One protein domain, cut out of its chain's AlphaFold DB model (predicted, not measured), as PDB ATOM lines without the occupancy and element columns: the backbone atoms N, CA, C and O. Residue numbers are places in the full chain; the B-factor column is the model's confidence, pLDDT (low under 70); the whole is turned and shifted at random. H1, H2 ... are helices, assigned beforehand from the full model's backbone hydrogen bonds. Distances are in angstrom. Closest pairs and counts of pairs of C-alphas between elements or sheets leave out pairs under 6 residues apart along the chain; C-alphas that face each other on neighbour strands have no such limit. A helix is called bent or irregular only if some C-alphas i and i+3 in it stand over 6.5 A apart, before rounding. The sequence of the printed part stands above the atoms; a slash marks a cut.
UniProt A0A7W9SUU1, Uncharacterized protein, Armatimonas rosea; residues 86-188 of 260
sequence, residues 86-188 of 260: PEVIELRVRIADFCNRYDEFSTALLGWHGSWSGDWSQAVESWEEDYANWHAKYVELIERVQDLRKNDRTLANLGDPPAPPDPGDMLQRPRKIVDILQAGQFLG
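AT A GLANCE: This is residues 86 to 188 of the 260 residues of an uncharacterized protein of Armatimonas rosea (UniProt A0A7W9SUU1). Three helices, H1, H2 and H3, follow one another end to end as a long, shallow bow, and from the far end of H3 the chain folds back along the inside of the bow, through the tiny helix H4, to a short last helix, H5, near H1. The picture is thin and loose, with no helix touching another, and at the far end residues 146 to 154, of which 146 to 151 belong to H3, stick out. The printed part has 103 residues with five named helices, in the order H1, H2, H3, H4, H5, and no named strand; the class is all helix. The whole is extended, with a radius of gyration of the C-alphas of 25.4 A, and it is a rod in outline, spanning 82 by 31 by 19 A.

IN THESE COORDINATES: Start at C-alpha 86, at (49.765, 4.811, 47.397), where H1 begins; it holds residues 86 to 100 and measures 20.9 A from first to last C-alpha. Pass Arg 101 and you enter H2, residues 102 to 114, which is 17.6 A long; watch z fall from 28.078 at C-alpha 102 to 10.771 at C-alpha 114. Next find C-alpha 119 at (59.721, -10.364, 2.795), where H3 begins. H3 is the longest helix, residues 119 to 151, and runs 48.1 A to C-alpha 151 at (26.888, -3.856, -31.708). Residues 152 to 166 belong to no named element, and after them comes H4, residues 167 to 170, 5.9 A long. The last helix is H5, residues 180 to 188, 12.5 A long, which ends at C-alpha 188 at (54.757, 12.327, 29.667). None of the five helices is bent or irregular.

HOW THE PARTS SIT: Look first at the join of H1 and H2: they meet only through their link, which is tight, with 1 residue between them. H2 and H3 are apart, although their link of 4 residues is tight too. Now compare H3 with H4, and you will find them close but not clearly touching, with 2 pairs of C-alphas within 8 A; the closest are the C-alphas of Ala 123 and Met 170, 7.0 A apart. The centres of H3 and H4 are 16.9 A apart. Going on, H4 and H5 are apart, and H5 is also apart from H2 and from H3. H5 and H1 are near each other, with no pair of C-alphas within 8 A but 6 pairs within 10 A. H1 is apart from H3 and H4, and H2 is apart from H4. Along the backbones of H1, H2, H3 and H5, each O of residue i and N of residue i+4 are within hydrogen-bond range. H4, with four residues, is too short for such a pair, and its one pair of O of residue i and N of residue i+3 is not within range.

THE WHOLE: The two C-alphas farthest apart are those of Pro 86 and Asn 151, 82.8 A, while the first and last printed C-alphas, those of Pro 86 and Gly 188, are 19.9 A apart. H4 has its centre nearest to the mean of the C-alphas, at 6.1 A, and H1 has its centre farthest from it, at 35.0 A. The link from H3 to H4 is long, with 15 residues; the link from H4 to H5 is short, with 9. The printed part has no cut. In the B-factor column the mean pLDDT of the printed part is 73.7, and 40 residues of this predicted model are under 70: residue 111, residues 114 to 121, 151 to 159, residue 161 and residues 167 to 187.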
ATOM      1  N   PRO A  86      50.258   5.942  48.179       83.75
ATOM      2  CA  PRO A  86      49.765   4.811  47.397       83.75
ATOM      3  C   PRO A  86      49.939   5.014  45.885       83.75
ATOM      4  O   PRO A  86      50.441   4.125  45.200       83.75
ATOM      5  N   GLU A  87      49.618   6.199  45.363       84.88
ATOM      6  CA  GLU A  87      49.752   6.530  43.941       84.88
ATOM      7  C   GLU A  87      51.214   6.569  43.501       84.88
ATOM      8  O   GLU A  87      51.548   6.128  42.400       84.88
ATOM      9  N   VAL A  88      52.108   7.077  44.354       79.94
ATOM     10  CA  VAL A  88      53.551   7.080  44.084       79.94
ATOM     11  C   VAL A  88      54.106   5.655  44.060       79.94
ATOM     12  O   VAL A  88      54.941   5.347  43.207       79.94
ATOM     13  N   ILE A  89      53.658   4.779  44.964       82.12
ATOM     14  CA  ILE A  89      54.044   3.361  44.970       82.12
ATOM     15  C   ILE A  89      53.552   2.679  43.694       82.12
ATOM     16  O   ILE A  89      54.350   2.044  43.008       82.12
ATOM     17  N   GLU A  90      52.284   2.862  43.335       85.62
ATOM     18  CA  GLU A  90      51.704   2.299  42.113       85.62
ATOM     19  C   GLU A  90      52.457   2.776  40.863       85.62
ATOM     20  O   GLU A  90      52.806   1.979  39.990       85.62
ATOM     21  N   LEU A  91      52.791   4.068  40.789       79.12
ATOM     22  CA  LEU A  91      53.603   4.598  39.698       79.12
ATOM     23  C   LEU A  91      54.981   3.927  39.644       79.12
ATOM     24  O   LEU A  91      55.419   3.535  38.564       79.12
ATOM     25  N   ARG A  92      55.662   3.765  40.787       80.44
ATOM     26  CA  ARG A  92      56.961   3.073  40.854       80.44
ATOM     27  C   ARG A  92      56.858   1.629  40.373       80.44
ATOM     28  O   ARG A  92      57.728   1.199  39.623       80.44
ATOM     29  N   VAL A  93      55.804   0.911  40.763       87.19
ATOM     30  CA  VAL A  93      55.547  -0.464  40.311       87.19
ATOM     31  C   VAL A  93      55.365  -0.503  38.796       87.19
ATOM     32  O   VAL A  93      56.026  -1.298  38.136       87.19
ATOM     33  N   ARG A  94      54.556   0.395  38.222       78.88
ATOM     34  CA  ARG A  94      54.357   0.468  36.762       78.88
ATOM     35  C   ARG A  94      55.632   0.826  36.003       78.88
ATOM     36  O   ARG A  94      55.878   0.258  34.946       78.88
ATOM     37  N   ILE A  95      56.451   1.740  36.536       78.31
ATOM     38  CA  ILE A  95      57.764   2.068  35.953       78.31
ATOM     39  C   ILE A  95      58.663   0.830  35.977       78.31
ATOM     40  O   ILE A  95      59.265   0.496  34.962       78.31
ATOM     41  N   ALA A  96      58.744   0.144  37.118       82.88
ATOM     42  CA  ALA A  96      59.573  -1.044  37.259       82.88
ATOM     43  C   ALA A  96      59.113  -2.180  36.332       82.88
ATOM     44  O   ALA A  96      59.952  -2.773  35.662       82.88
ATOM     45  N   ASP A  97      57.806  -2.444  36.240       84.25
ATOM     46  CA  ASP A  97      57.237  -3.427  35.309       84.25
ATOM     47  C   ASP A  97      57.587  -3.089  33.856       84.25
ATOM     48  O   ASP A  97      58.109  -3.933  33.129       84.25
ATOM     49  N   PHE A  98      57.397  -1.830  33.452       78.00
ATOM     50  CA  PHE A  98      57.747  -1.375  32.110       78.00
ATOM     51  C   PHE A  98      59.237  -1.581  31.800       78.00
ATOM     52  O   PHE A  98      59.577  -2.123  30.748       78.00
ATOM     53  N   CYS A  99      60.126  -1.196  32.721       81.06
ATOM     54  CA  CYS A  99      61.568  -1.393  32.572       81.06
ATOM     55  C   CYS A  99      61.949  -2.880  32.520       81.06
ATOM     56  O   CYS A  99      62.777  -3.267  31.702       81.06
ATOM     57  N   ASN A 100      61.333  -3.726  33.348       84.94
ATOM     58  CA  ASN A 100      61.603  -5.167  33.363       84.94
ATOM     59  C   ASN A 100      61.134  -5.862  32.079       84.94
ATOM     60  O   ASN A 100      61.680  -6.892  31.693       84.94
ATOM     61  N   ARG A 101      60.141  -5.288  31.398       83.31
ATOM     62  CA  ARG A 101      59.631  -5.760  30.107       83.31
ATOM     63  C   ARG A 101      60.321  -5.098  28.916       83.31
ATOM     64  O   ARG A 101      59.904  -5.306  27.779       83.31
ATOM     65  N   TYR A 102      61.387  -4.327  29.144       81.50
ATOM     66  CA  TYR A 102      62.122  -3.646  28.078       81.50
ATOM     67  C   TYR A 102      62.600  -4.607  26.985       81.50
ATOM     68  O   TYR A 102      62.471  -4.292  25.802       81.50
ATOM     69  N   ASP A 103      63.094  -5.791  27.356       77.81
ATOM     70  CA  ASP A 103      63.553  -6.787  26.383       77.81
ATOM     71  C   ASP A 103      62.391  -7.375  25.569       77.81
ATOM     72  O   ASP A 103      62.523  -7.564  24.359       77.81
ATOM     73  N   GLU A 104      61.231  -7.605  26.197       76.94
ATOM     74  CA  GLU A 104      59.999  -8.030  25.514       76.94
ATOM     75  C   GLU A 104      59.562  -6.968  24.494       76.94
ATOM     76  O   GLU A 104      59.327  -7.284  23.326       76.94
ATOM     77  N   PHE A 105      59.528  -5.697  24.909       75.12
ATOM     78  CA  PHE A 105      59.180  -4.575  24.037       75.12
ATOM     79  C   PHE A 105      60.175  -4.400  22.892       75.12
ATOM     80  O   PHE A 105      59.763  -4.247  21.744       75.12
ATOM     81  N   SER A 106      61.474  -4.459  23.183       75.81
ATOM     82  CA  SER A 106      62.534  -4.318  22.184       75.81
ATOM     83  C   SER A 106      62.502  -5.466  21.181       75.81
ATOM     84  O   SER A 106      62.575  -5.229  19.979       75.81
ATOM     85  N   THR A 107      62.303  -6.701  21.646       73.56
ATOM     86  CA  THR A 107      62.169  -7.883  20.783       73.56
ATOM     87  C   THR A 107      60.930  -7.780  19.901       73.56
ATOM     88  O   THR A 107      61.008  -8.030  18.700       73.56
ATOM     89  N   ALA A 108      59.791  -7.367  20.463       74.75
ATOM     90  CA  ALA A 108      58.565  -7.169  19.700       74.75
ATOM     91  C   ALA A 108      58.712  -6.052  18.657       74.75
ATOM     92  O   ALA A 108      58.265  -6.217  17.525       74.75
ATOM     93  N   LEU A 109      59.368  -4.939  19.003       73.62
ATOM     94  CA  LEU A 109      59.605  -3.824  18.087       73.62
ATOM     95  C   LEU A 109      60.587  -4.198  16.973       73.62
ATOM     96  O   LEU A 109      60.349  -3.856  15.818       73.62
ATOM     97  N   LEU A 110      61.663  -4.917  17.297       73.06
ATOM     98  CA  LEU A 110      62.619  -5.423  16.312       73.06
ATOM     99  C   LEU A 110      61.985  -6.488  15.415       73.06
ATOM    100  O   LEU A 110      62.222  -6.472  14.214       73.06
ATOM    101  N   GLY A 111      61.139  -7.366  15.960       69.56
ATOM    102  CA  GLY A 111      60.355  -8.323  15.179       69.56
ATOM    103  C   GLY A 111      59.347  -7.629  14.263       69.56
ATOM    104  O   GLY A 111      59.230  -7.976  13.091       69.56
ATOM    105  N   TRP A 112      58.672  -6.592  14.768       73.00
ATOM    106  CA  TRP A 112      57.800  -5.732  13.974       73.00
ATOM    107  C   TRP A 112      58.576  -5.054  12.847       73.00
ATOM    108  O   TRP A 112      58.197  -5.209  11.696       73.00
ATOM    109  N   HIS A 113      59.685  -4.373  13.144       72.88
ATOM    110  CA  HIS A 113      60.534  -3.719  12.146       72.88
ATOM    111  C   HIS A 113      61.088  -4.724  11.127       72.88
ATOM    112  O   HIS A 113      61.052  -4.476   9.925       72.88
ATOM    113  N   GLY A 114      61.544  -5.885  11.599       67.88
ATOM    114  CA  GLY A 114      62.031  -6.985  10.771       67.88
ATOM    115  C   GLY A 114      60.980  -7.505   9.794       67.88
ATOM    116  O   GLY A 114      61.320  -7.846   8.665       67.88
ATOM    117  N   SER A 115      59.696  -7.475  10.172       68.31
ATOM    118  CA  SER A 115      58.610  -7.836   9.256       68.31
ATOM    119  C   SER A 115      58.459  -6.886   8.064       68.31
ATOM    120  O   SER A 115      57.776  -7.253   7.122       68.31
ATOM    121  N   TRP A 116      59.112  -5.715   8.064       64.75
ATOM    122  CA  TRP A 116      59.125  -4.777   6.933       64.75
ATOM    123  C   TRP A 116      60.383  -4.889   6.056       64.75
ATOM    124  O   TRP A 116      60.388  -4.374   4.944       64.75
ATOM    125  N   SER A 117      61.465  -5.522   6.528       64.56
ATOM    126  CA  SER A 117      62.808  -5.318   5.952       64.56
ATOM    127  C   SER A 117      63.267  -6.326   4.886       64.56
ATOM    128  O   SER A 117      64.419  -6.263   4.470       64.56
ATOM    129  N   GLY A 118      62.416  -7.237   4.407       64.75
ATOM    130  CA  GLY A 118      62.793  -8.147   3.310       64.75
ATOM    131  C   GLY A 118      61.598  -8.783   2.616       64.75
ATOM    132  O   GLY A 118      61.286  -8.437   1.477       64.75
ATOM    133  N   ASP A 119      60.877  -9.637   3.336       67.38
ATOM    134  CA  ASP A 119      59.721 -10.364   2.795       67.38
ATOM    135  C   ASP A 119      58.566  -9.422   2.425       67.38
ATOM    136  O   ASP A 119      57.800  -9.699   1.510       67.38
ATOM    137  N   TRP A 120      58.463  -8.268   3.094       67.50
ATOM    138  CA  TRP A 120      57.422  -7.279   2.818       67.50
ATOM    139  C   TRP A 120      57.651  -6.511   1.522       67.50
ATOM    140  O   TRP A 120      56.701  -6.320   0.777       67.50
ATOM    141  N   SER A 121      58.892  -6.112   1.216       69.19
ATOM    142  CA  SER A 121      59.194  -5.460  -0.068       69.19
ATOM    143  C   SER A 121      58.882  -6.405  -1.225       69.19
ATOM    144  O   SER A 121      58.232  -6.005  -2.180       69.19
ATOM    145  N   GLN A 122      59.254  -7.682  -1.090       75.44
ATOM    146  CA  GLN A 122      58.956  -8.708  -2.091       75.44
ATOM    147  C   GLN A 122      57.453  -9.005  -2.191       75.44
ATOM    148  O   GLN A 122      56.933  -9.172  -3.290       75.44
ATOM    149  N   ALA A 123      56.730  -9.034  -1.066       73.38
ATOM    150  CA  ALA A 123      55.277  -9.200  -1.065       73.38
ATOM    151  C   ALA A 123      54.553  -7.997  -1.691       73.38
ATOM    152  O   ALA A 123      53.554  -8.181  -2.382       73.38
ATOM    153  N   VAL A 124      55.055  -6.777  -1.480       77.12
ATOM    154  CA  VAL A 124      54.533  -5.559  -2.115       77.12
ATOM    155  C   VAL A 124      54.824  -5.561  -3.611       77.12
ATOM    156  O   VAL A 124      53.905  -5.330  -4.384       77.12
ATOM    157  N   GLU A 125      56.045  -5.891  -4.031       83.00
ATOM    158  CA  GLU A 125      56.399  -6.020  -5.452       83.00
ATOM    159  C   GLU A 125      55.526  -7.078  -6.148       83.00
ATOM    160  O   GLU A 125      54.912  -6.798  -7.176       83.00
ATOM    161  N   SER A 126      55.368  -8.258  -5.538       83.56
ATOM    162  CA  SER A 126      54.470  -9.308  -6.039       83.56
ATOM    163  C   SER A 126      53.014  -8.841  -6.106       83.56
ATOM    164  O   SER A 126      52.298  -9.191  -7.043       83.56
ATOM    165  N   TRP A 127      52.556  -8.051  -5.131       84.75
ATOM    166  CA  TRP A 127      51.202  -7.497  -5.130       84.75
ATOM    167  C   TRP A 127      51.003  -6.487  -6.257       84.75
ATOM    168  O   TRP A 127      49.967  -6.502  -6.918       84.75
ATOM    169  N   GLU A 128      51.977  -5.605  -6.477       84.62
ATOM    170  CA  GLU A 128      51.935  -4.613  -7.547       84.62
ATOM    171  C   GLU A 128      51.876  -5.292  -8.920       84.62
ATOM    172  O   GLU A 128      51.088  -4.873  -9.772       84.62
ATOM    173  N   GLU A 129      52.627  -6.382  -9.114       89.12
ATOM    174  CA  GLU A 129      52.554  -7.216 -10.319       89.12
ATOM    175  C   GLU A 129      51.174  -7.872 -10.490       89.12
ATOM    176  O   GLU A 129      50.560  -7.767 -11.558       89.12
ATOM    177  N   ASP A 130      50.641  -8.508  -9.443       86.00
ATOM    178  CA  ASP A 130      49.318  -9.142  -9.471       86.00
ATOM    179  C   ASP A 130      48.198  -8.127  -9.732       86.00
ATOM    180  O   ASP A 130      47.283  -8.376 -10.527       86.00
ATOM    181  N   TYR A 131      48.283  -6.951  -9.111       86.75
ATOM    182  CA  TYR A 131      47.340  -5.860  -9.305       86.75
ATOM    183  C   TYR A 131      47.427  -5.285 -10.721       86.75
ATOM    184  O   TYR A 131      46.391  -5.071 -11.356       86.75
ATOM    185  N   ALA A 132      48.633  -5.080 -11.260       89.19
ATOM    186  CA  ALA A 132      48.825  -4.627 -12.636       89.19
ATOM    187  C   ALA A 132      48.233  -5.628 -13.645       89.19
ATOM    188  O   ALA A 132      47.519  -5.230 -14.571       89.19
ATOM    189  N   ASN A 133      48.451  -6.927 -13.423       89.19
ATOM    190  CA  ASN A 133      47.885  -8.004 -14.237       89.19
ATOM    191  C   ASN A 133      46.353  -8.051 -14.161       89.19
ATOM    192  O   ASN A 133      45.677  -8.209 -15.183       89.19
ATOM    193  N   TRP A 134      45.789  -7.912 -12.960       90.81
ATOM    194  CA  TRP A 134      44.344  -7.817 -12.765       90.81
ATOM    195  C   TRP A 134      43.764  -6.588 -13.479       90.81
ATOM    196  O   TRP A 134      42.790  -6.709 -14.225       90.81
ATOM    197  N   HIS A 135      44.397  -5.424 -13.320       87.50
ATOM    198  CA  HIS A 135      43.954  -4.166 -13.911       87.50
ATOM    199  C   HIS A 135      43.973  -4.221 -15.445       87.50
ATOM    200  O   HIS A 135      43.019  -3.781 -16.084       87.50
ATOM    201  N   ALA A 136      45.005  -4.819 -16.047       89.94
ATOM    202  CA  ALA A 136      45.070  -5.023 -17.494       89.94
ATOM    203  C   ALA A 136      43.887  -5.865 -18.013       89.94
ATOM    204  O   ALA A 136      43.207  -5.459 -18.955       89.94
ATOM    205  N   LYS A 137      43.581  -6.991 -17.349       87.12
ATOM    206  CA  LYS A 137      42.428  -7.850 -17.692       87.12
ATOM    207  C   LYS A 137      41.093  -7.128 -17.515       87.12
ATOM    208  O   LYS A 137      40.166  -7.322 -18.297       87.12
ATOM    209  N   TYR A 138      40.988  -6.302 -16.479       85.12
ATOM    210  CA  TYR A 138      39.797  -5.507 -16.208       85.12
ATOM    211  C   TYR A 138      39.552  -4.453 -17.299       85.12
ATOM    212  O   TYR A 138      38.424  -4.318 -17.777       85.12
ATOM    213  N   VAL A 139      40.598  -3.746 -17.739       87.88
ATOM    214  CA  VAL A 139      40.513  -2.775 -18.843       87.88
ATOM    215  C   VAL A 139      40.090  -3.460 -20.145       87.88
ATOM    216  O   VAL A 139      39.144  -2.997 -20.781       87.88
ATOM    217  N   GLU A 140      40.698  -4.600 -20.492       87.75
ATOM    218  CA  GLU A 140      40.323  -5.389 -21.678       87.75
ATOM    219  C   GLU A 140      38.842  -5.806 -21.641       87.75
ATOM    220  O   GLU A 140      38.115  -5.688 -22.633       87.75
ATOM    221  N   LEU A 141      38.358  -6.253 -20.475       83.75
ATOM    222  CA  LEU A 141      36.953  -6.605 -20.287       83.75
ATOM    223  C   LEU A 141      36.037  -5.395 -20.513       83.75
ATOM    224  O   LEU A 141      35.028  -5.527 -21.205       83.75
ATOM    225  N   ILE A 142      36.377  -4.223 -19.964       84.12
ATOM    226  CA  ILE A 142      35.595  -2.993 -20.153       84.12
ATOM    227  C   ILE A 142      35.532  -2.603 -21.628       84.12
ATOM    228  O   ILE A 142      34.444  -2.298 -22.119       84.12
ATOM    229  N   GLU A 143      36.656  -2.612 -22.340       85.25
ATOM    230  CA  GLU A 143      36.695  -2.271 -23.766       85.25
ATOM    231  C   GLU A 143      35.822  -3.232 -24.579       85.25
ATOM    232  O   GLU A 143      34.980  -2.802 -25.374       85.25
ATOM    233  N   ARG A 144      35.913  -4.535 -24.293       81.44
ATOM    234  CA  ARG A 144      35.073  -5.557 -24.924       81.44
ATOM    235  C   ARG A 144      33.587  -5.367 -24.618       81.44
ATOM    236  O   ARG A 144      32.764  -5.493 -25.522       81.44
ATOM    237  N   VAL A 145      33.225  -5.045 -23.373       78.44
ATOM    238  CA  VAL A 145      31.841  -4.706 -22.990       78.44
ATOM    239  C   VAL A 145      31.356  -3.492 -23.779       78.44
ATOM    240  O   VAL A 145      30.234  -3.496 -24.286       78.44
ATOM    241  N   GLN A 146      32.178  -2.446 -23.888       78.62
ATOM    242  CA  GLN A 146      31.823  -1.220 -24.601       78.62
ATOM    243  C   GLN A 146      31.607  -1.468 -26.095       78.62
ATOM    244  O   GLN A 146      30.635  -0.955 -26.653       78.62
ATOM    245  N   ASP A 147      32.456  -2.269 -26.733       79.81
ATOM    246  CA  ASP A 147      32.320  -2.608 -28.151       79.81
ATOM    247  C   ASP A 147      31.139  -3.533 -28.428       79.81
ATOM    248  O   ASP A 147      30.378  -3.300 -29.370       79.81
ATOM    249  N   LEU A 148      30.905  -4.526 -27.569       73.25
ATOM    250  CA  LEU A 148      29.708  -5.355 -27.669       73.25
ATOM    251  C   LEU A 148      28.442  -4.511 -27.481       73.25
ATOM    252  O   LEU A 148      27.486  -4.689 -28.225       73.25
ATOM    253  N   ARG A 149      28.435  -3.538 -26.560       70.81
ATOM    254  CA  ARG A 149      27.270  -2.669 -26.308       70.81
ATOM    255  C   ARG A 149      26.927  -1.776 -27.503       70.81
ATOM    256  O   ARG A 149      25.769  -1.383 -27.645       70.81
ATOM    257  N   LYS A 150      27.906  -1.446 -28.351       72.75
ATOM    258  CA  LYS A 150      27.675  -0.723 -29.615       72.75
ATOM    259  C   LYS A 150      27.005  -1.609 -30.673       72.75
ATOM    260  O   LYS A 150      26.271  -1.078 -31.500       72.75
ATOM    261  N   ASN A 151      27.234  -2.924 -30.629       69.00
ATOM    262  CA  ASN A 151      26.888  -3.856 -31.708       69.00
ATOM    263  C   ASN A 151      25.736  -4.823 -31.378       69.00
ATOM    264  O   ASN A 151      25.091  -5.313 -32.301       69.00
ATOM    265  N   ASP A 152      25.443  -5.087 -30.102       62.56
ATOM    266  CA  ASP A 152      24.371  -5.987 -29.675       62.56
ATOM    267  C   ASP A 152      23.829  -5.611 -28.276       62.56
ATOM    268  O   ASP A 152      24.579  -5.357 -27.330       62.56
ATOM    269  N   ARG A 153      22.499  -5.545 -28.131       58.44
ATOM    270  CA  ARG A 153      21.809  -5.085 -26.906       58.44
ATOM    271  C   ARG A 153      21.578  -6.193 -25.873       58.44
ATOM    272  O   ARG A 153      21.115  -5.890 -24.776       58.44
ATOM    273  N   THR A 154      21.906  -7.450 -26.172       60.59
ATOM    274  CA  THR A 154      21.647  -8.613 -25.297       60.59
ATOM    275  C   THR A 154      22.789  -8.979 -24.335       60.59
ATOM    276  O   THR A 154      23.007 -10.148 -24.027       60.59
ATOM    277  N   LEU A 155      23.507  -7.994 -23.784       56.44
ATOM    278  CA  LEU A 155      24.612  -8.219 -22.831       56.44
ATOM    279  C   LEU A 155      24.142  -8.366 -21.377       56.44
ATOM    280  O   LEU A 155      24.621  -7.671 -20.487       56.44
ATOM    281  N   ALA A 156      23.203  -9.276 -21.129       56.31
ATOM    282  CA  ALA A 156      22.773  -9.604 -19.767       56.31
ATOM    283  C   ALA A 156      23.713 -10.597 -19.050       56.31
ATOM    284  O   ALA A 156      23.573 -10.793 -17.850       56.31
ATOM    285  N   ASN A 157      24.664 -11.215 -19.767       62.75
ATOM    286  CA  ASN A 157      25.434 -12.366 -19.270       62.75
ATOM    287  C   ASN A 157      26.962 -12.182 -19.275       62.75
ATOM    288  O   ASN A 157      27.683 -13.178 -19.188       62.75
ATOM    289  N   LEU A 158      27.492 -10.955 -19.378       64.12
ATOM    290  CA  LEU A 158      28.896 -10.765 -18.999       64.12
ATOM    291  C   LEU A 158      28.958 -10.821 -17.477       64.12
ATOM    292  O   LEU A 158      28.461  -9.918 -16.812       64.12
ATOM    293  N   GLY A 159      29.491 -11.925 -16.954       67.69
ATOM    294  CA  GLY A 159      29.690 -12.105 -15.521       67.69
ATOM    295  C   GLY A 159      30.502 -10.960 -14.920       67.69
ATOM    296  O   GLY A 159      31.248 -10.272 -15.624       67.69
ATOM    297  N   ASP A 160      30.335 -10.763 -13.616       70.94
ATOM    298  CA  ASP A 160      31.041  -9.711 -12.903       70.94
ATOM    299  C   ASP A 160      32.564  -9.882 -13.042       70.94
ATOM    300  O   ASP A 160      33.072 -11.012 -13.054       70.94
ATOM    301  N   PRO A 161      33.310  -8.772 -13.158       66.69
ATOM    302  CA  PRO A 161      34.760  -8.823 -13.152       66.69
ATOM    303  C   PRO A 161      35.260  -9.500 -11.867       66.69
ATOM    304  O   PRO A 161      34.648  -9.335 -10.806       66.69
ATOM    305  N   PRO A 162      36.383 -10.239 -11.933       77.88
ATOM    306  CA  PRO A 162      36.987 -10.797 -10.732       77.88
ATOM    307  C   PRO A 162      37.305  -9.665  -9.750       77.88
ATOM    308  O   PRO A 162      37.734  -8.588 -10.167       77.88
ATOM    309  N   ALA A 163      37.107  -9.903  -8.453       81.31
ATOM    310  CA  ALA A 163      37.469  -8.929  -7.429       81.31
ATOM    311  C   ALA A 163      38.980  -8.623  -7.496       81.31
ATOM    312  O   ALA A 163      39.764  -9.533  -7.788       81.31
ATOM    313  N   PRO A 164      39.397  -7.366  -7.263       82.38
ATOM    314  CA  PRO A 164      40.813  -7.043  -7.173       82.38
ATOM    315  C   PRO A 164      41.452  -7.806  -6.004       82.38
ATOM    316  O   PRO A 164      40.769  -8.055  -5.006       82.38
ATOM    317  N   PRO A 165      42.745  -8.159  -6.100       81.38
ATOM    318  CA  PRO A 165      43.459  -8.772  -4.984       81.38
ATOM    319  C   PRO A 165      43.429  -7.842  -3.759       81.38
ATOM    320  O   PRO A 165      43.851  -6.686  -3.853       81.38
ATOM    321  N   ASP A 166      42.915  -8.329  -2.620       76.88
ATOM    322  CA  ASP A 166      42.844  -7.560  -1.372       76.88
ATOM    323  C   ASP A 166      44.255  -7.440  -0.768       76.88
ATOM    324  O   ASP A 166      44.879  -8.458  -0.454       76.88
ATOM    325  N   PRO A 167      44.775  -6.217  -0.544       65.75
ATOM    326  CA  PRO A 167      46.037  -6.022   0.168       65.75
ATOM    327  C   PRO A 167      46.070  -6.712   1.543       65.75
ATOM    328  O   PRO A 167      47.137  -7.063   2.048       65.75
ATOM    329  N   GLY A 168      44.908  -6.903   2.176       66.06
ATOM    330  CA  GLY A 168      44.748  -7.585   3.455       66.06
ATOM    331  C   GLY A 168      45.123  -9.067   3.446       66.06
ATOM    332  O   GLY A 168      45.551  -9.559   4.489       66.06
ATOM    333  N   ASP A 169      45.038  -9.748   2.300       67.50
ATOM    334  CA  ASP A 169      45.300 -11.190   2.192       67.50
ATOM    335  C   ASP A 169      46.803 -11.528   2.217       67.50
ATOM    336  O   ASP A 169      47.190 -12.631   2.602       67.50
ATOM    337  N   MET A 170      47.663 -10.561   1.878       58.84
ATOM    338  CA  MET A 170      49.130 -10.696   1.928       58.84
ATOM    339  C   MET A 170      49.743 -10.146   3.218       58.84
ATOM    340  O   MET A 170      50.855 -10.504   3.610       58.84
ATOM    341  N   LEU A 171      49.005  -9.288   3.917       58.53
ATOM    342  CA  LEU A 171      49.435  -8.704   5.174       58.53
ATOM    343  C   LEU A 171      49.074  -9.659   6.314       58.53
ATOM    344  O   LEU A 171      48.018  -9.523   6.936       58.53
ATOM    345  N   GLN A 172      49.995 -10.553   6.701       60.38
ATOM    346  CA  GLN A 172      50.033 -10.993   8.101       60.38
ATOM    347  C   GLN A 172      50.374  -9.770   8.952       60.38
ATOM    348  O   GLN A 172      51.525  -9.527   9.309       60.38
ATOM    349  N   ARG A 173      49.356  -8.940   9.210       50.81
ATOM    350  CA  ARG A 173      49.506  -7.716   9.982       50.81
ATOM    351  C   ARG A 173      50.176  -8.092  11.298       50.81
ATOM    352  O   ARG A 173      49.757  -9.071  11.926       50.81
ATOM    353  N   PRO A 174      51.183  -7.329  11.736       51.34
ATOM    354  CA  PRO A 174      51.836  -7.601  12.996       51.34
ATOM    355  C   PRO A 174      50.800  -7.762  14.105       51.34
ATOM    356  O   PRO A 174      49.849  -6.976  14.202       51.34
ATOM    357  N   ARG A 175      50.967  -8.805  14.924       54.03
ATOM    358  CA  ARG A 175      50.083  -9.117  16.051       54.03
ATOM    359  C   ARG A 175      50.170  -7.996  17.084       54.03
ATOM    360  O   ARG A 175      50.937  -8.098  18.026       54.03
ATOM    361  N   LYS A 176      49.347  -6.963  16.888       56.25
ATOM    362  CA  LYS A 176      49.245  -5.733  17.684       56.25
ATOM    363  C   LYS A 176      50.553  -4.937  17.731       56.25
ATOM    364  O   LYS A 176      51.586  -5.407  18.187       56.25
ATOM    365  N   ILE A 177      50.475  -3.672  17.323       52.88
ATOM    366  CA  ILE A 177      51.438  -2.664  17.770       52.88
ATOM    367  C   ILE A 177      51.404  -2.732  19.294       52.88
ATOM    368  O   ILE A 177      50.361  -2.469  19.897       52.88
ATOM    369  N   VAL A 178      52.504  -3.159  19.913       55.84
ATOM    370  CA  VAL A 178      52.662  -2.931  21.345       55.84
ATOM    371  C   VAL A 178      52.547  -1.432  21.512       55.84
ATOM    372  O   VAL A 178      53.181  -0.707  20.756       55.84
ATOM    373  N   ASP A 179      51.625  -0.989  22.358       59.16
ATOM    374  CA  ASP A 179      51.028   0.342  22.297       59.16
ATOM    375  C   ASP A 179      52.083   1.430  22.590       59.16
ATOM    376  O   ASP A 179      52.223   1.924  23.705       59.16
ATOM    377  N   ILE A 180      52.890   1.787  21.583       56.12
ATOM    378  CA  ILE A 180      53.966   2.789  21.656       56.12
ATOM    379  C   ILE A 180      53.384   4.132  22.117       56.12
ATOM    380  O   ILE A 180      54.054   4.918  22.788       56.12
ATOM    381  N   LEU A 181      52.103   4.370  21.824       56.41
ATOM    382  CA  LEU A 181      51.362   5.525  22.310       56.41
ATOM    383  C   LEU A 181      51.188   5.492  23.835       56.41
ATOM    384  O   LEU A 181      51.341   6.535  24.469       56.41
ATOM    385  N   GLN A 182      50.954   4.324  24.442       63.00
ATOM    386  CA  GLN A 182      50.925   4.183  25.903       63.00
ATOM    387  C   GLN A 182      52.298   4.445  26.525       63.00
ATOM    388  O   GLN A 182      52.371   5.120  27.551       63.00
ATOM    389  N   ALA A 183      53.390   3.999  25.893       61.88
ATOM    390  CA  ALA A 183      54.745   4.304  26.366       61.88
ATOM    391  C   ALA A 183      55.034   5.818  26.327       61.88
ATOM    392  O   ALA A 183      55.536   6.385  27.299       61.88
ATOM    393  N   GLY A 184      54.643   6.506  25.248       67.69
ATOM    394  CA  GLY A 184      54.770   7.963  25.139       67.69
ATOM    395  C   GLY A 184      53.927   8.726  26.170       67.69
ATOM    396  O   GLY A 184      54.418   9.654  26.814       67.69
ATOM    397  N   GLN A 185      52.674   8.311  26.381       69.94
ATOM    398  CA  GLN A 185      51.793   8.890  27.404       69.94
ATOM    399  C   GLN A 185      52.343   8.685  28.819       69.94
ATOM    400  O   GLN A 185      52.296   9.596  29.647       69.94
ATOM    401  N   PHE A 186      52.908   7.510  29.086       67.12
ATOM    402  CA  PHE A 186      53.520   7.178  30.362       67.12
ATOM    403  C   PHE A 186      54.751   8.039  30.665       67.12
ATOM    404  O   PHE A 186      54.838   8.621  31.746       67.12
ATOM    405  N   LEU A 187      55.660   8.197  29.696       67.44
ATOM    406  CA  LEU A 187      56.823   9.080  29.830       67.44
ATOM    407  C   LEU A 187      56.402  10.538  30.078       67.44
ATOM    408  O   LEU A 187      56.998  11.217  30.915       67.44
ATOM    409  N   GLY A 188      55.332  11.001  29.422       71.50
ATOM    410  CA  GLY A 188      54.757  12.327  29.667       71.50
ATOM    411  C   GLY A 188      54.208  12.507  31.091       71.50
ATOM    412  O   GLY A 188      54.431  13.547  31.720       71.50
TER     413      GLY A 188